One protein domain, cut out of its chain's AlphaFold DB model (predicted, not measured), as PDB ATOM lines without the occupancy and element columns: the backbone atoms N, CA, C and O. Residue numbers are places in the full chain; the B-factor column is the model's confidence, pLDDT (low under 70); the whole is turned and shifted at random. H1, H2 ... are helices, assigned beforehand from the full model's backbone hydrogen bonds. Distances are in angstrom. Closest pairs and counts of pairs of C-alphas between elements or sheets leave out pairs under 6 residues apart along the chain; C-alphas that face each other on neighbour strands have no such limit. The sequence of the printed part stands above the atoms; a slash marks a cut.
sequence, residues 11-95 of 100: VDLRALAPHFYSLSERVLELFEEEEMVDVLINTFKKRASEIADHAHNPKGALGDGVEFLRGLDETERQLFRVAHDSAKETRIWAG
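AT A GLANCE: This is residues 11 to 95 of the 100 residues of the protein "DNA replication complex GINS protein PSF3" of Aspergillus oryzae (strain ATCC 42149 / RIB 40) (UniProt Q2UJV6). A rod of helices: the long helix H3 runs along one side, with H2 beside its first part and H5 packed side by side on its last part, H2 and H5 meeting at their ends in a corner. The small helices H1 and H4, near each other, lie along one flank, while residues 29 to 35 and 89 to 95 stick out at opposite ends. The printed part has 85 residues with five named helices, H1 to H5 in order, and no named strand; the class is all helix. It is only just loose, close to compact, with a radius of gyration of the C-alphas of 14.7 A and spans of 51 by 24 by 17 A.

IN THESE COORDINATES: Begin at C-alpha 13, at (196.510, -13.481, 131.835), where H1 runs from residue 13 to 16. H2 follows, residues 20 to 28, 12.3 A long. Find C-alpha 34 at (205.693, 4.573, 131.895); from there H3 runs to residue 56, over 33.3 A. H4 is residues 65 to 70. H5, residues 74 to 93, covers 28.4 A and ends at C-alpha 93, at (174.040, -11.043, 106.169).

HOW THE PARTS SIT: H3 touches H5 with residues 48 to 56 alone, the same way at a shallow tilt of 32 degrees; their closest C-alphas, of Ala 55 and His 84, are 4.3 A apart. H2 and H3 are close but not clearly touching, opposite ways at 19 degrees, a shallow tilt; the closest C-alphas, Tyr 21 and Leu 40, are 7.8 A apart. H2 and H5 only just touch, only at their ends, with 3 pairs of C-alphas within 8 A, the closest Tyr 21 and Thr 75 at 7.0 A. H1 and H4 are close but not clearly touching, the closest C-alphas being Arg 14 and Arg 70 at 7.7 A. H2, H4 and H5 have every O i to N i+4 pair within hydrogen-bond range, H3 has 18 of 19, and H1 is too short for one.

THE WHOLE: The C-alphas farthest apart, Phe 31 and Gly 95, are 50.8 A apart. The printed part has no cut, and no link is long. Look at residues 61 and 64 for pLDDT under 70.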
ATOM      1  N   VAL A  11     201.298 -16.110 127.605       96.06
ATOM      2  CA  VAL A  11     200.952 -15.848 129.003       96.06
ATOM      3  C   VAL A  11     199.455 -16.051 129.224       96.06
ATOM      4  O   VAL A  11     198.625 -15.456 128.532       96.06
ATOM      5  N   ASP A  12     199.111 -16.847 130.235       96.50
ATOM      6  CA  ASP A  12     197.748 -16.956 130.758       96.50
ATOM      7  C   ASP A  12     197.454 -15.750 131.668       96.50
ATOM      8  O   ASP A  12     197.798 -15.736 132.853       96.50
ATOM      9  N   LEU A  13     196.852 -14.701 131.096       97.06
ATOM     10  CA  LEU A  13     196.510 -13.481 131.835       97.06
ATOM     11  C   LEU A  13     195.433 -13.744 132.885       97.06
ATOM     12  O   LEU A  13     195.490 -13.177 133.976       97.06
ATOM     13  N   ARG A  14     194.492 -14.645 132.596       96.75
ATOM     14  CA  ARG A  14     193.420 -15.020 133.520       96.75
ATOM     15  C   ARG A  14     193.959 -15.663 134.795       96.75
ATOM     16  O   ARG A  14     193.432 -15.381 135.871       96.75
ATOM     17  N   ALA A  15     194.982 -16.509 134.677       96.81
ATOM     18  CA  ALA A  15     195.651 -17.132 135.816       96.81
ATOM     19  C   ALA A  15     196.406 -16.113 136.684       96.81
ATOM     20  O   ALA A  15     196.485 -16.297 137.898       96.81
ATOM     21  N   LEU A  16     196.927 -15.032 136.088       95.81
ATOM     22  CA  LEU A  16     197.539 -13.927 136.834       95.81
ATOM     23  C   LEU A  16     196.481 -13.082 137.556       95.81
ATOM     24  O   LEU A  16     196.610 -12.815 138.749       95.81
ATOM     25  N   ALA A  17     195.444 -12.659 136.834       97.06
ATOM     26  CA  ALA A  17     194.291 -11.958 137.379       97.06
ATOM     27  C   ALA A  17     193.103 -12.042 136.398       97.06
ATOM     28  O   ALA A  17     193.240 -11.644 135.241       97.06
ATOM     29  N   PRO A  18     191.892 -12.437 136.840       97.38
ATOM     30  CA  PRO A  18     190.721 -12.499 135.958       97.38
ATOM     31  C   PRO A  18     190.367 -11.171 135.269       97.38
ATOM     32  O   PRO A  18     189.807 -11.181 134.177       97.38
ATOM     33  N   HIS A  19     190.706 -10.044 135.903       97.81
ATOM     34  CA  HIS A  19     190.526  -8.683 135.393       97.81
ATOM     35  C   HIS A  19     191.883  -7.977 135.240       97.81
ATOM     36  O   HIS A  19     192.083  -6.888 135.776       97.81
ATOM     37  N   PHE A  20     192.838  -8.625 134.567       97.94
ATOM     38  CA  PHE A  20     194.230  -8.176 134.456       97.94
ATOM     39  C   PHE A  20     194.378  -6.715 133.994       97.94
ATOM     40  O   PHE A  20     195.034  -5.930 134.680       97.94
ATOM     41  N   TYR A  21     193.742  -6.321 132.884       97.19
ATOM     42  CA  TYR A  21     193.833  -4.942 132.386       97.19
ATOM     43  C   TYR A  21     193.144  -3.931 133.303       97.19
ATOM     44  O   TYR A  21     193.755  -2.925 133.645       97.19
ATOM     45  N   SER A  22     191.929  -4.218 133.781       96.94
ATOM     46  CA  SER A  22     191.222  -3.305 134.693       96.94
ATOM     47  C   SER A  22     191.976  -3.108 136.008       96.94
ATOM     48  O   SER A  22     192.016  -2.004 136.539       96.94
ATOM     49  N   LEU A  23     192.600  -4.165 136.539       96.62
ATOM     50  CA  LEU A  23     193.471  -4.054 137.706       96.62
ATOM     51  C   LEU A  23     194.709  -3.208 137.391       96.62
ATOM     52  O   LEU A  23     195.077  -2.354 138.189       96.62
ATOM     53  N   SER A  24     195.327  -3.422 136.229       94.94
ATOM     54  CA  SER A  24     196.514  -2.676 135.805       94.94
ATOM     55  C   SER A  24     196.226  -1.181 135.641       94.94
ATOM     56  O   SER A  24     197.028  -0.367 136.080       94.94
ATOM     57  N   GLU A  25     195.067  -0.809 135.095       95.06
ATOM     58  CA  GLU A  25     194.616   0.588 135.018       95.06
ATOM     59  C   GLU A  25     194.522   1.227 136.411       95.06
ATOM     60  O   GLU A  25     195.057   2.311 136.627       95.06
ATOM     61  N   ARG A  26     193.934   0.527 137.393       95.38
ATOM     62  CA  ARG A  26     193.862   1.013 138.785       95.38
ATOM     63  C   ARG A  26     195.223   1.127 139.454       95.38
ATOM     64  O   ARG A  26     195.422   2.010 140.279       95.38
ATOM     65  N   VAL A  27     196.155   0.235 139.129       94.12
ATOM     66  CA  VAL A  27     197.533   0.321 139.627       94.12
ATOM     67  C   VAL A  27     198.235   1.542 139.035       94.12
ATOM     68  O   VAL A  27     198.888   2.268 139.776       94.12
ATOM     69  N   LEU A  28     198.046   1.816 137.743       94.25
ATOM     70  CA  LEU A  28     198.630   2.976 137.066       94.25
ATOM     71  C   LEU A  28     198.045   4.317 137.538       94.25
ATOM     72  O   LEU A  28     198.741   5.324 137.510       94.25
ATOM     73  N   GLU A  29     196.801   4.339 138.029       93.25
ATOM     74  CA  GLU A  29     196.229   5.512 138.716       93.25
ATOM     75  C   GLU A  29     196.961   5.838 140.035       93.25
ATOM     76  O   GLU A  29     196.919   6.977 140.500       93.25
ATOM     77  N   LEU A  30     197.609   4.845 140.656       94.75
ATOM     78  CA  LEU A  30     198.332   4.990 141.926       94.75
ATOM     79  C   LEU A  30     199.843   5.168 141.730       94.75
ATOM     80  O   LEU A  30     200.493   5.811 142.555       94.75
ATOM     81  N   PHE A  31     200.396   4.583 140.667       92.00
ATOM     82  CA  PHE A  31     201.823   4.573 140.366       92.00
ATOM     83  C   PHE A  31     202.054   4.899 138.888       92.00
ATOM     84  O   PHE A  31     201.693   4.124 138.004       92.00
ATOM     85  N   GLU A  32     202.705   6.027 138.615       86.62
ATOM     86  CA  GLU A  32     203.100   6.408 137.259       86.62
ATOM     87  C   GLU A  32     204.355   5.624 136.834       86.62
ATOM     88  O   GLU A  32     205.485   6.018 137.118       86.62
ATOM     89  N   GLU A  33     204.158   4.485 136.166       91.00
ATOM     90  CA  GLU A  33     205.236   3.649 135.624       91.00
ATOM     91  C   GLU A  33     205.114   3.563 134.092       91.00
ATOM     92  O   GLU A  33     204.423   2.699 133.550       91.00
ATOM     93  N   GLU A  34     205.780   4.474 133.369       90.94
ATOM     94  CA  GLU A  34     205.693   4.573 131.895       90.94
ATOM     95  C   GLU A  34     206.059   3.259 131.189       90.94
ATOM     96  O   GLU A  34     205.382   2.830 130.254       90.94
ATOM     97  N   GLU A  35     207.078   2.557 131.688       93.12
ATOM     98  CA  GLU A  35     207.471   1.257 131.142       93.12
ATOM     99  C   GLU A  35     206.336   0.226 131.263       93.12
ATOM    100  O   GLU A  35     206.154  -0.623 130.382       93.12
ATOM    101  N   MET A  36     205.538   0.299 132.332       93.56
ATOM    102  CA  MET A  36     204.393  -0.584 132.511       93.56
ATOM    103  C   MET A  36     203.299  -0.296 131.491       93.56
ATOM    104  O   MET A  36     202.758  -1.238 130.906       93.56
ATOM    105  N   VAL A  37     203.031   0.982 131.224       94.81
ATOM    106  CA  VAL A  37     202.088   1.413 130.188       94.81
ATOM    107  C   VAL A  37     202.488   0.837 128.829       94.81
ATOM    108  O   VAL A  37     201.672   0.187 128.170       94.81
ATOM    109  N   ASP A  38     203.755   0.980 128.439       95.81
ATOM    110  CA  ASP A  38     204.253   0.479 127.156       95.81
ATOM    111  C   ASP A  38     204.119  -1.039 127.026       95.81
ATOM    112  O   ASP A  38     203.692  -1.557 125.984       95.81
ATOM    113  N   VAL A  39     204.455  -1.789 128.078       96.75
ATOM    114  CA  VAL A  39     204.323  -3.251 128.063       96.75
ATOM    115  C   VAL A  39     202.857  -3.665 127.977       96.75
ATOM    116  O   VAL A  39     202.537  -4.567 127.197       96.75
ATOM    117  N   LEU A  40     201.957  -3.018 128.719       96.56
ATOM    118  CA  LEU A  40     200.524  -3.324 128.694       96.56
ATOM    119  C   LEU A  40     199.902  -3.023 127.330       96.56
ATOM    120  O   LEU A  40     199.200  -3.877 126.785       96.56
ATOM    121  N   ILE A  41     200.220  -1.870 126.732       96.88
ATOM    122  CA  ILE A  41     199.747  -1.494 125.394       96.88
ATOM    123  C   ILE A  41     200.242  -2.497 124.347       96.88
ATOM    124  O   ILE A  41     199.462  -2.960 123.512       96.88
ATOM    125  N   ASN A  42     201.526  -2.864 124.382       97.38
ATOM    126  CA  ASN A  42     202.088  -3.840 123.446       97.38
ATOM    127  C   ASN A  42     201.487  -5.240 123.634       97.38
ATOM    128  O   ASN A  42     201.217  -5.929 122.648       97.38
ATOM    129  N   THR A  43     201.246  -5.639 124.883       97.75
ATOM    130  CA  THR A  43     200.570  -6.894 125.236       97.75
ATOM    131  C   THR A  43     199.166  -6.914 124.639       97.75
ATOM    132  O   THR A  43     198.840  -7.836 123.895       97.75
ATOM    133  N   PHE A  44     198.373  -5.868 124.890       98.00
ATOM    134  CA  PHE A  44     196.999  -5.769 124.403       98.00
ATOM    135  C   PHE A  44     196.934  -5.777 122.873       98.00
ATOM    136  O   PHE A  44     196.175  -6.547 122.299       98.00
ATOM    137  N   LYS A  45     197.784  -5.000 122.187       97.69
ATOM    138  CA  LYS A  45     197.828  -4.971 120.713       97.69
ATOM    139  C   LYS A  45     198.135  -6.342 120.103       97.69
ATOM    140  O   LYS A  45     197.428  -6.770 119.196       97.69
ATOM    141  N   LYS A  46     199.176  -7.027 120.596       97.62
ATOM    142  CA  LYS A  46     199.591  -8.346 120.079       97.62
ATOM    143  C   LYS A  46     198.549  -9.432 120.340       97.62
ATOM    144  O   LYS A  46     198.396 -10.338 119.531       97.62
ATOM    145  N   ARG A  47     197.859  -9.369 121.478       97.62
ATOM    146  CA  ARG A  47     196.822 -10.345 121.823       97.62
ATOM    147  C   ARG A  47     195.499 -10.038 121.124       97.62
ATOM    148  O   ARG A  47     194.831 -10.967 120.695       97.62
ATOM    149  N   ALA A  48     195.162  -8.767 120.902       97.44
ATOM    150  CA  ALA A  48     193.971  -8.365 120.154       97.44
ATOM    151  C   ALA A  48     193.976  -8.879 118.704       97.44
ATOM    152  O   ALA A  48     192.925  -9.292 118.215       97.44
ATOM    153  N   SER A  49     195.134  -8.904 118.029       95.38
ATOM    154  CA  SER A  49     195.233  -9.514 116.694       95.38
ATOM    155  C   SER A  49     194.959 -11.019 116.730       95.38
ATOM    156  O   SER A  49     194.152 -11.503 115.945       95.38
ATOM    157  N   GLU A  50     195.540 -11.739 117.694       94.56
ATOM    158  CA  GLU A  50     195.319 -13.184 117.867       94.56
ATOM    159  C   GLU A  50     193.844 -13.494 118.196       94.56
ATOM    160  O   GLU A  50     193.232 -14.404 117.639       94.56
ATOM    161  N   ILE A  51     193.228 -12.680 119.062       95.38
ATOM    162  CA  ILE A  51     191.797 -12.756 119.386       95.38
ATOM    163  C   ILE A  51     190.950 -12.580 118.123       95.38
ATOM    164  O   ILE A  51     189.999 -13.338 117.920       95.38
ATOM    165  N   ALA A  52     191.278 -11.600 117.276       93.81
ATOM    166  CA  ALA A  52     190.556 -11.360 116.033       93.81
ATOM    167  C   ALA A  52     190.677 -12.549 115.068       93.81
ATOM    168  O   ALA A  52     189.664 -12.970 114.502       93.81
ATOM    169  N   ASP A  53     191.868 -13.134 114.932       92.19
ATOM    170  CA  ASP A  53     192.101 -14.309 114.088       92.19
ATOM    171  C   ASP A  53     191.261 -15.510 114.553       92.19
ATOM    172  O   ASP A  53     190.557 -16.144 113.754       92.19
ATOM    173  N   HIS A  54     191.234 -15.778 115.864       92.38
ATOM    174  CA  HIS A  54     190.394 -16.834 116.431       92.38
ATOM    175  C   HIS A  54     188.895 -16.545 116.312       92.38
ATOM    176  O   HIS A  54     188.120 -17.476 116.096       92.38
ATOM    177  N   ALA A  55     188.474 -15.285 116.433       91.81
ATOM    178  CA  ALA A  55     187.072 -14.889 116.324       91.81
ATOM    179  C   ALA A  55     186.518 -15.076 114.902       91.81
ATOM    180  O   ALA A  55     185.364 -15.471 114.728       91.81
ATOM    181  N   HIS A  56     187.338 -14.834 113.877       89.12
ATOM    182  CA  HIS A  56     186.920 -14.986 112.484       89.12
ATOM    183  C   HIS A  56     187.028 -16.433 111.992       89.12
ATOM    184  O   HIS A  56     186.293 -16.824 111.083       89.12
ATOM    185  N   ASN A  57     187.890 -17.266 112.572       84.12
ATOM    186  CA  ASN A  57     188.043 -18.657 112.155       84.12
ATOM    187  C   ASN A  57     186.966 -19.571 112.791       84.12
ATOM    188  O   ASN A  57     186.956 -19.731 114.009       84.12
ATOM    189  N   PRO A  58     186.113 -20.276 112.014       70.06
ATOM    190  CA  PRO A  58     185.130 -21.226 112.558       70.06
ATOM    191  C   PRO A  58     185.745 -22.369 113.381       70.06
ATOM    192  O   PRO A  58     185.069 -22.971 114.211       70.06
ATOM    193  N   LYS A  59     187.024 -22.687 113.135       73.75
ATOM    194  CA  LYS A  59     187.811 -23.656 113.908       73.75
ATOM    195  C   LYS A  59     188.729 -22.986 114.934       73.75
ATOM    196  O   LYS A  59     189.441 -23.682 115.638       73.75
ATOM    197  N   GLY A  60     188.719 -21.658 115.047       70.31
ATOM    198  CA  GLY A  60     189.596 -20.908 115.950       70.31
ATOM    199  C   GLY A  60     189.420 -21.306 117.415       70.31
ATOM    200  O   GLY A  60     190.400 -21.354 118.148       70.31
ATOM    201  N   ALA A  61     188.200 -21.682 117.807       67.19
ATOM    202  CA  ALA A  61     187.874 -22.203 119.136       67.19
ATOM    203  C   ALA A  61     188.017 -23.737 119.276       67.19
ATOM    204  O   ALA A  61     187.645 -24.296 120.307       67.19
ATOM    205  N   LEU A  62     188.511 -24.436 118.248       70.12
ATOM    206  CA  LEU A  62     188.627 -25.895 118.185       70.12
ATOM    207  C   LEU A  62     190.059 -26.280 117.777       70.12
ATOM    208  O   LEU A  62     190.379 -26.317 116.592       70.12
ATOM    209  N   GLY A  63     190.919 -26.583 118.754       76.31
ATOM    210  CA  GLY A  63     192.322 -26.964 118.533       76.31
ATOM    211  C   GLY A  63     193.291 -26.073 119.309       76.31
ATOM    212  O   GLY A  63     193.019 -25.737 120.461       76.31
ATOM    213  N   ASP A  64     194.386 -25.667 118.667       69.19
ATOM    214  CA  ASP A  64     195.500 -24.931 119.292       69.19
ATOM    215  C   ASP A  64     195.077 -23.587 119.922       69.19
ATOM    216  O   ASP A  64     195.648 -23.149 120.917       69.19
ATOM    217  N   GLY A  65     194.000 -22.966 119.425       80.94
ATOM    218  CA  GLY A  65     193.445 -21.731 119.993       80.94
ATOM    219  C   GLY A  65     192.746 -21.888 121.345       80.94
ATOM    220  O   GLY A  65     192.492 -20.899 122.027       80.94
ATOM    221  N   VAL A  66     192.424 -23.114 121.772       87.88
ATOM    222  CA  VAL A  66     191.688 -23.352 123.026       87.88
ATOM    223  C   VAL A  66     192.500 -22.913 124.241       87.88
ATOM    224  O   VAL A  66     191.929 -22.382 125.194       87.88
ATOM    225  N   GLU A  67     193.812 -23.135 124.226       90.00
ATOM    226  CA  GLU A  67     194.692 -22.754 125.331       90.00
ATOM    227  C   GLU A  67     194.778 -21.228 125.457       90.00
ATOM    228  O   GLU A  67     194.506 -20.684 126.528       90.00
ATOM    229  N   PHE A  68     195.001 -20.533 124.338       93.88
ATOM    230  CA  PHE A  68     194.999 -19.071 124.282       93.88
ATOM    231  C   PHE A  68     193.658 -18.469 124.739       93.88
ATOM    232  O   PHE A  68     193.624 -17.617 125.627       93.88
ATOM    233  N   LEU A  69     192.532 -18.964 124.205       94.06
ATOM    234  CA  LEU A  69     191.192 -18.464 124.536       94.06
ATOM    235  C   LEU A  69     190.798 -18.714 126.006       94.06
ATOM    236  O   LEU A  69     190.007 -17.961 126.586       94.06
ATOM    237  N   ARG A  70     191.332 -19.767 126.640       93.38
ATOM    238  CA  ARG A  70     191.118 -20.028 128.073       93.38
ATOM    239  C   ARG A  70     191.831 -19.009 128.955       93.38
ATOM    240  O   ARG A  70     191.248 -18.625 129.972       93.38
ATOM    241  N   GLY A  71     193.012 -18.557 128.532       96.00
ATOM    242  CA  GLY A  71     193.856 -17.613 129.261       96.00
ATOM    243  C   GLY A  71     193.493 -16.135 129.098       96.00
ATOM    244  O   GLY A  71     194.204 -15.279 129.623       96.00
ATOM    245  N   LEU A  72     192.410 -15.819 128.383       97.56
ATOM    246  CA  LEU A  72     191.909 -14.449 128.242       97.56
ATOM    247  C   LEU A  72     191.356 -13.912 129.570       97.56
ATOM    248  O   LEU A  72     190.515 -14.561 130.217       97.56
ATOM    249  N   ASP A  73     191.765 -12.698 129.931       98.12
ATOM    250  CA  ASP A  73     191.094 -11.932 130.983       98.12
ATOM    251  C   ASP A  73     189.705 -11.444 130.521       98.12
ATOM    252  O   ASP A  73     189.286 -11.661 129.380       98.12
ATOM    253  N   GLU A  74     188.933 -10.829 131.417       98.06
ATOM    254  CA  GLU A  74     187.550 -10.460 131.110       98.06
ATOM    255  C   GLU A  74     187.405  -9.403 130.001       98.06
ATOM    256  O   GLU A  74     186.469  -9.491 129.201       98.06
ATOM    257  N   THR A  75     188.334  -8.451 129.892       97.88
ATOM    258  CA  THR A  75     188.335  -7.453 128.812       97.88
ATOM    259  C   THR A  75     188.549  -8.139 127.464       97.88
ATOM    260  O   THR A  75     187.802  -7.909 126.511       97.88
ATOM    261  N   GLU A  76     189.519  -9.050 127.391       98.00
ATOM    262  CA  GLU A  76     189.806  -9.829 126.184       98.00
ATOM    263  C   GLU A  76     188.671 -10.788 125.812       98.00
ATOM    264  O   GLU A  76     188.346 -10.953 124.634       98.00
ATOM    265  N   ARG A  77     188.008 -11.394 126.802       97.06
ATOM    266  CA  ARG A  77     186.823 -12.231 126.568       97.06
ATOM    267  C   ARG A  77     185.670 -11.442 125.978       97.06
ATOM    268  O   ARG A  77     184.993 -11.945 125.081       97.06
ATOM    269  N   GLN A  78     185.435 -10.230 126.471       97.50
ATOM    270  CA  GLN A  78     184.410  -9.363 125.905       97.50
ATOM    271  C   GLN A  78     184.745  -8.990 124.458       97.50
ATOM    272  O   GLN A  78     183.864  -9.064 123.600       97.50
ATOM    273  N   LEU A  79     186.011  -8.670 124.174       96.75
ATOM    274  CA  LEU A  79     186.481  -8.399 122.816       96.75
ATOM    275  C   LEU A  79     186.265  -9.602 121.887       96.75
ATOM    276  O   LEU A  79     185.706  -9.440 120.803       96.75
ATOM    277  N   PHE A  80     186.632 -10.811 122.328       95.56
ATOM    278  CA  PHE A  80     186.416 -12.041 121.567       95.56
ATOM    279  C   PHE A  80     184.934 -12.268 121.248       95.56
ATOM    280  O   PHE A  80     184.600 -12.537 120.098       95.56
ATOM    281  N   ARG A  81     184.040 -12.129 122.241       94.94
ATOM    282  CA  ARG A  81     182.588 -12.301 122.046       94.94
ATOM    283  C   ARG A  81     182.058 -11.363 120.964       94.94
ATOM    284  O   ARG A  81     181.435 -11.820 120.013       94.94
ATOM    285  N   VAL A  82     182.372 -10.071 121.071       96.75
ATOM    286  CA  VAL A  82     181.922  -9.054 120.106       96.75
ATOM    287  C   VAL A  82     182.482  -9.325 118.706       96.75
ATOM    288  O   VAL A  82     181.741  -9.282 117.723       96.75
ATOM    289  N   ALA A  83     183.775  -9.640 118.591       94.50
ATOM    290  CA  ALA A  83     184.403  -9.950 117.307       94.50
ATOM    291  C   ALA A  83     183.819 -11.222 116.664       94.50
ATOM    292  O   ALA A  83     183.547 -11.249 115.467       94.50
ATOM    293  N   HIS A  84     183.584 -12.268 117.455       92.75
ATOM    294  CA  HIS A  84     183.039 -13.529 116.965       92.75
ATOM    295  C   HIS A  84     181.585 -13.372 116.495       92.75
ATOM    296  O   HIS A  84     181.221 -13.842 115.413       92.75
ATOM    297  N   ASP A  85     180.756 -12.686 117.282       93.12
ATOM    298  CA  ASP A  85     179.346 -12.485 116.953       93.12
ATOM    299  C   ASP A  85     179.187 -11.576 115.731       93.12
ATOM    300  O   ASP A  85     178.458 -11.933 114.804       93.12
ATOM    301  N   SER A  86     179.954 -10.486 115.643       92.94
ATOM    302  CA  SER A  86     179.956  -9.613 114.459       92.94
ATOM    303  C   SER A  86     180.425 -10.331 113.187       92.94
ATOM    304  O   SER A  86     179.811 -10.182 112.125       92.94
ATOM    305  N   ALA A  87     181.461 -11.175 113.273       91.12
ATOM    306  CA  ALA A  87     181.919 -11.985 112.144       91.12
ATOM    307  C   ALA A  87     180.841 -12.983 111.685       91.12
ATOM    308  O   ALA A  87     180.608 -13.164 110.486       91.12
ATOM    309  N   LYS A  88     180.147 -13.618 112.634       90.00
ATOM    310  CA  LYS A  88     179.028 -14.525 112.356       90.00
ATOM    311  C   LYS A  88     177.850 -13.795 111.707       90.00
ATOM    312  O   LYS A  88     177.330 -14.272 110.700       90.00
ATOM    313  N   GLU A  89     177.434 -12.659 112.256       92.25
ATOM    314  CA  GLU A  89     176.341 -11.841 111.721       92.25
ATOM    315  C   GLU A  89     176.642 -11.358 110.302       92.25
ATOM    316  O   GLU A  89     175.789 -11.470 109.422       92.25
ATOM    317  N   THR A  90     177.880 -10.931 110.045       91.62
ATOM    318  CA  THR A  90     178.329 -10.496 108.714       91.62
ATOM    319  C   THR A  90     178.226 -11.625 107.687       91.62
ATOM    320  O   THR A  90     177.724 -11.409 106.586       91.62
ATOM    321  N   ARG A  91     178.616 -12.855 108.045       88.00
ATOM    322  CA  ARG A  91     178.461 -14.036 107.169       88.00
ATOM    323  C   ARG A  91     177.000 -14.378 106.889       88.00
ATOM    324  O   ARG A  91     176.650 -14.764 105.772       88.00
ATOM    325  N   ILE A  92     176.142 -14.259 107.904       90.38
ATOM    326  CA  ILE A  92     174.698 -14.474 107.750       90.38
ATOM    327  C   ILE A  92     174.118 -13.428 106.798       90.38
ATOM    328  O   ILE A  92     173.407 -13.790 105.860       90.38
ATOM    329  N   TRP A  93     174.460 -12.157 107.010       92.62
ATOM    330  CA  TRP A  93     174.040 -11.043 106.169       92.62
ATOM    331  C   TRP A  93     174.519 -11.196 104.720       92.62
ATOM    332  O   TRP A  93     173.722 -11.031 103.797       92.62
ATOM    333  N   ALA A  94     175.769 -11.617 104.509       91.62
ATOM    334  CA  ALA A  94     176.345 -11.877 103.188       91.62
ATOM    335  C   ALA A  94     175.706 -13.077 102.452       91.62
ATOM    336  O   ALA A  94     176.045 -13.361 101.305       91.62
ATOM    337  N   GLY A  95     174.781 -13.802 103.092       84.81
ATOM    338  CA  GLY A  95     174.093 -14.950 102.501       84.81
ATOM    339  C   GLY A  95     174.920 -16.238 102.481       84.81
ATOM    340  O   GLY A  95     174.432 -17.269 102.019       84.81
TER     341      GLY A  95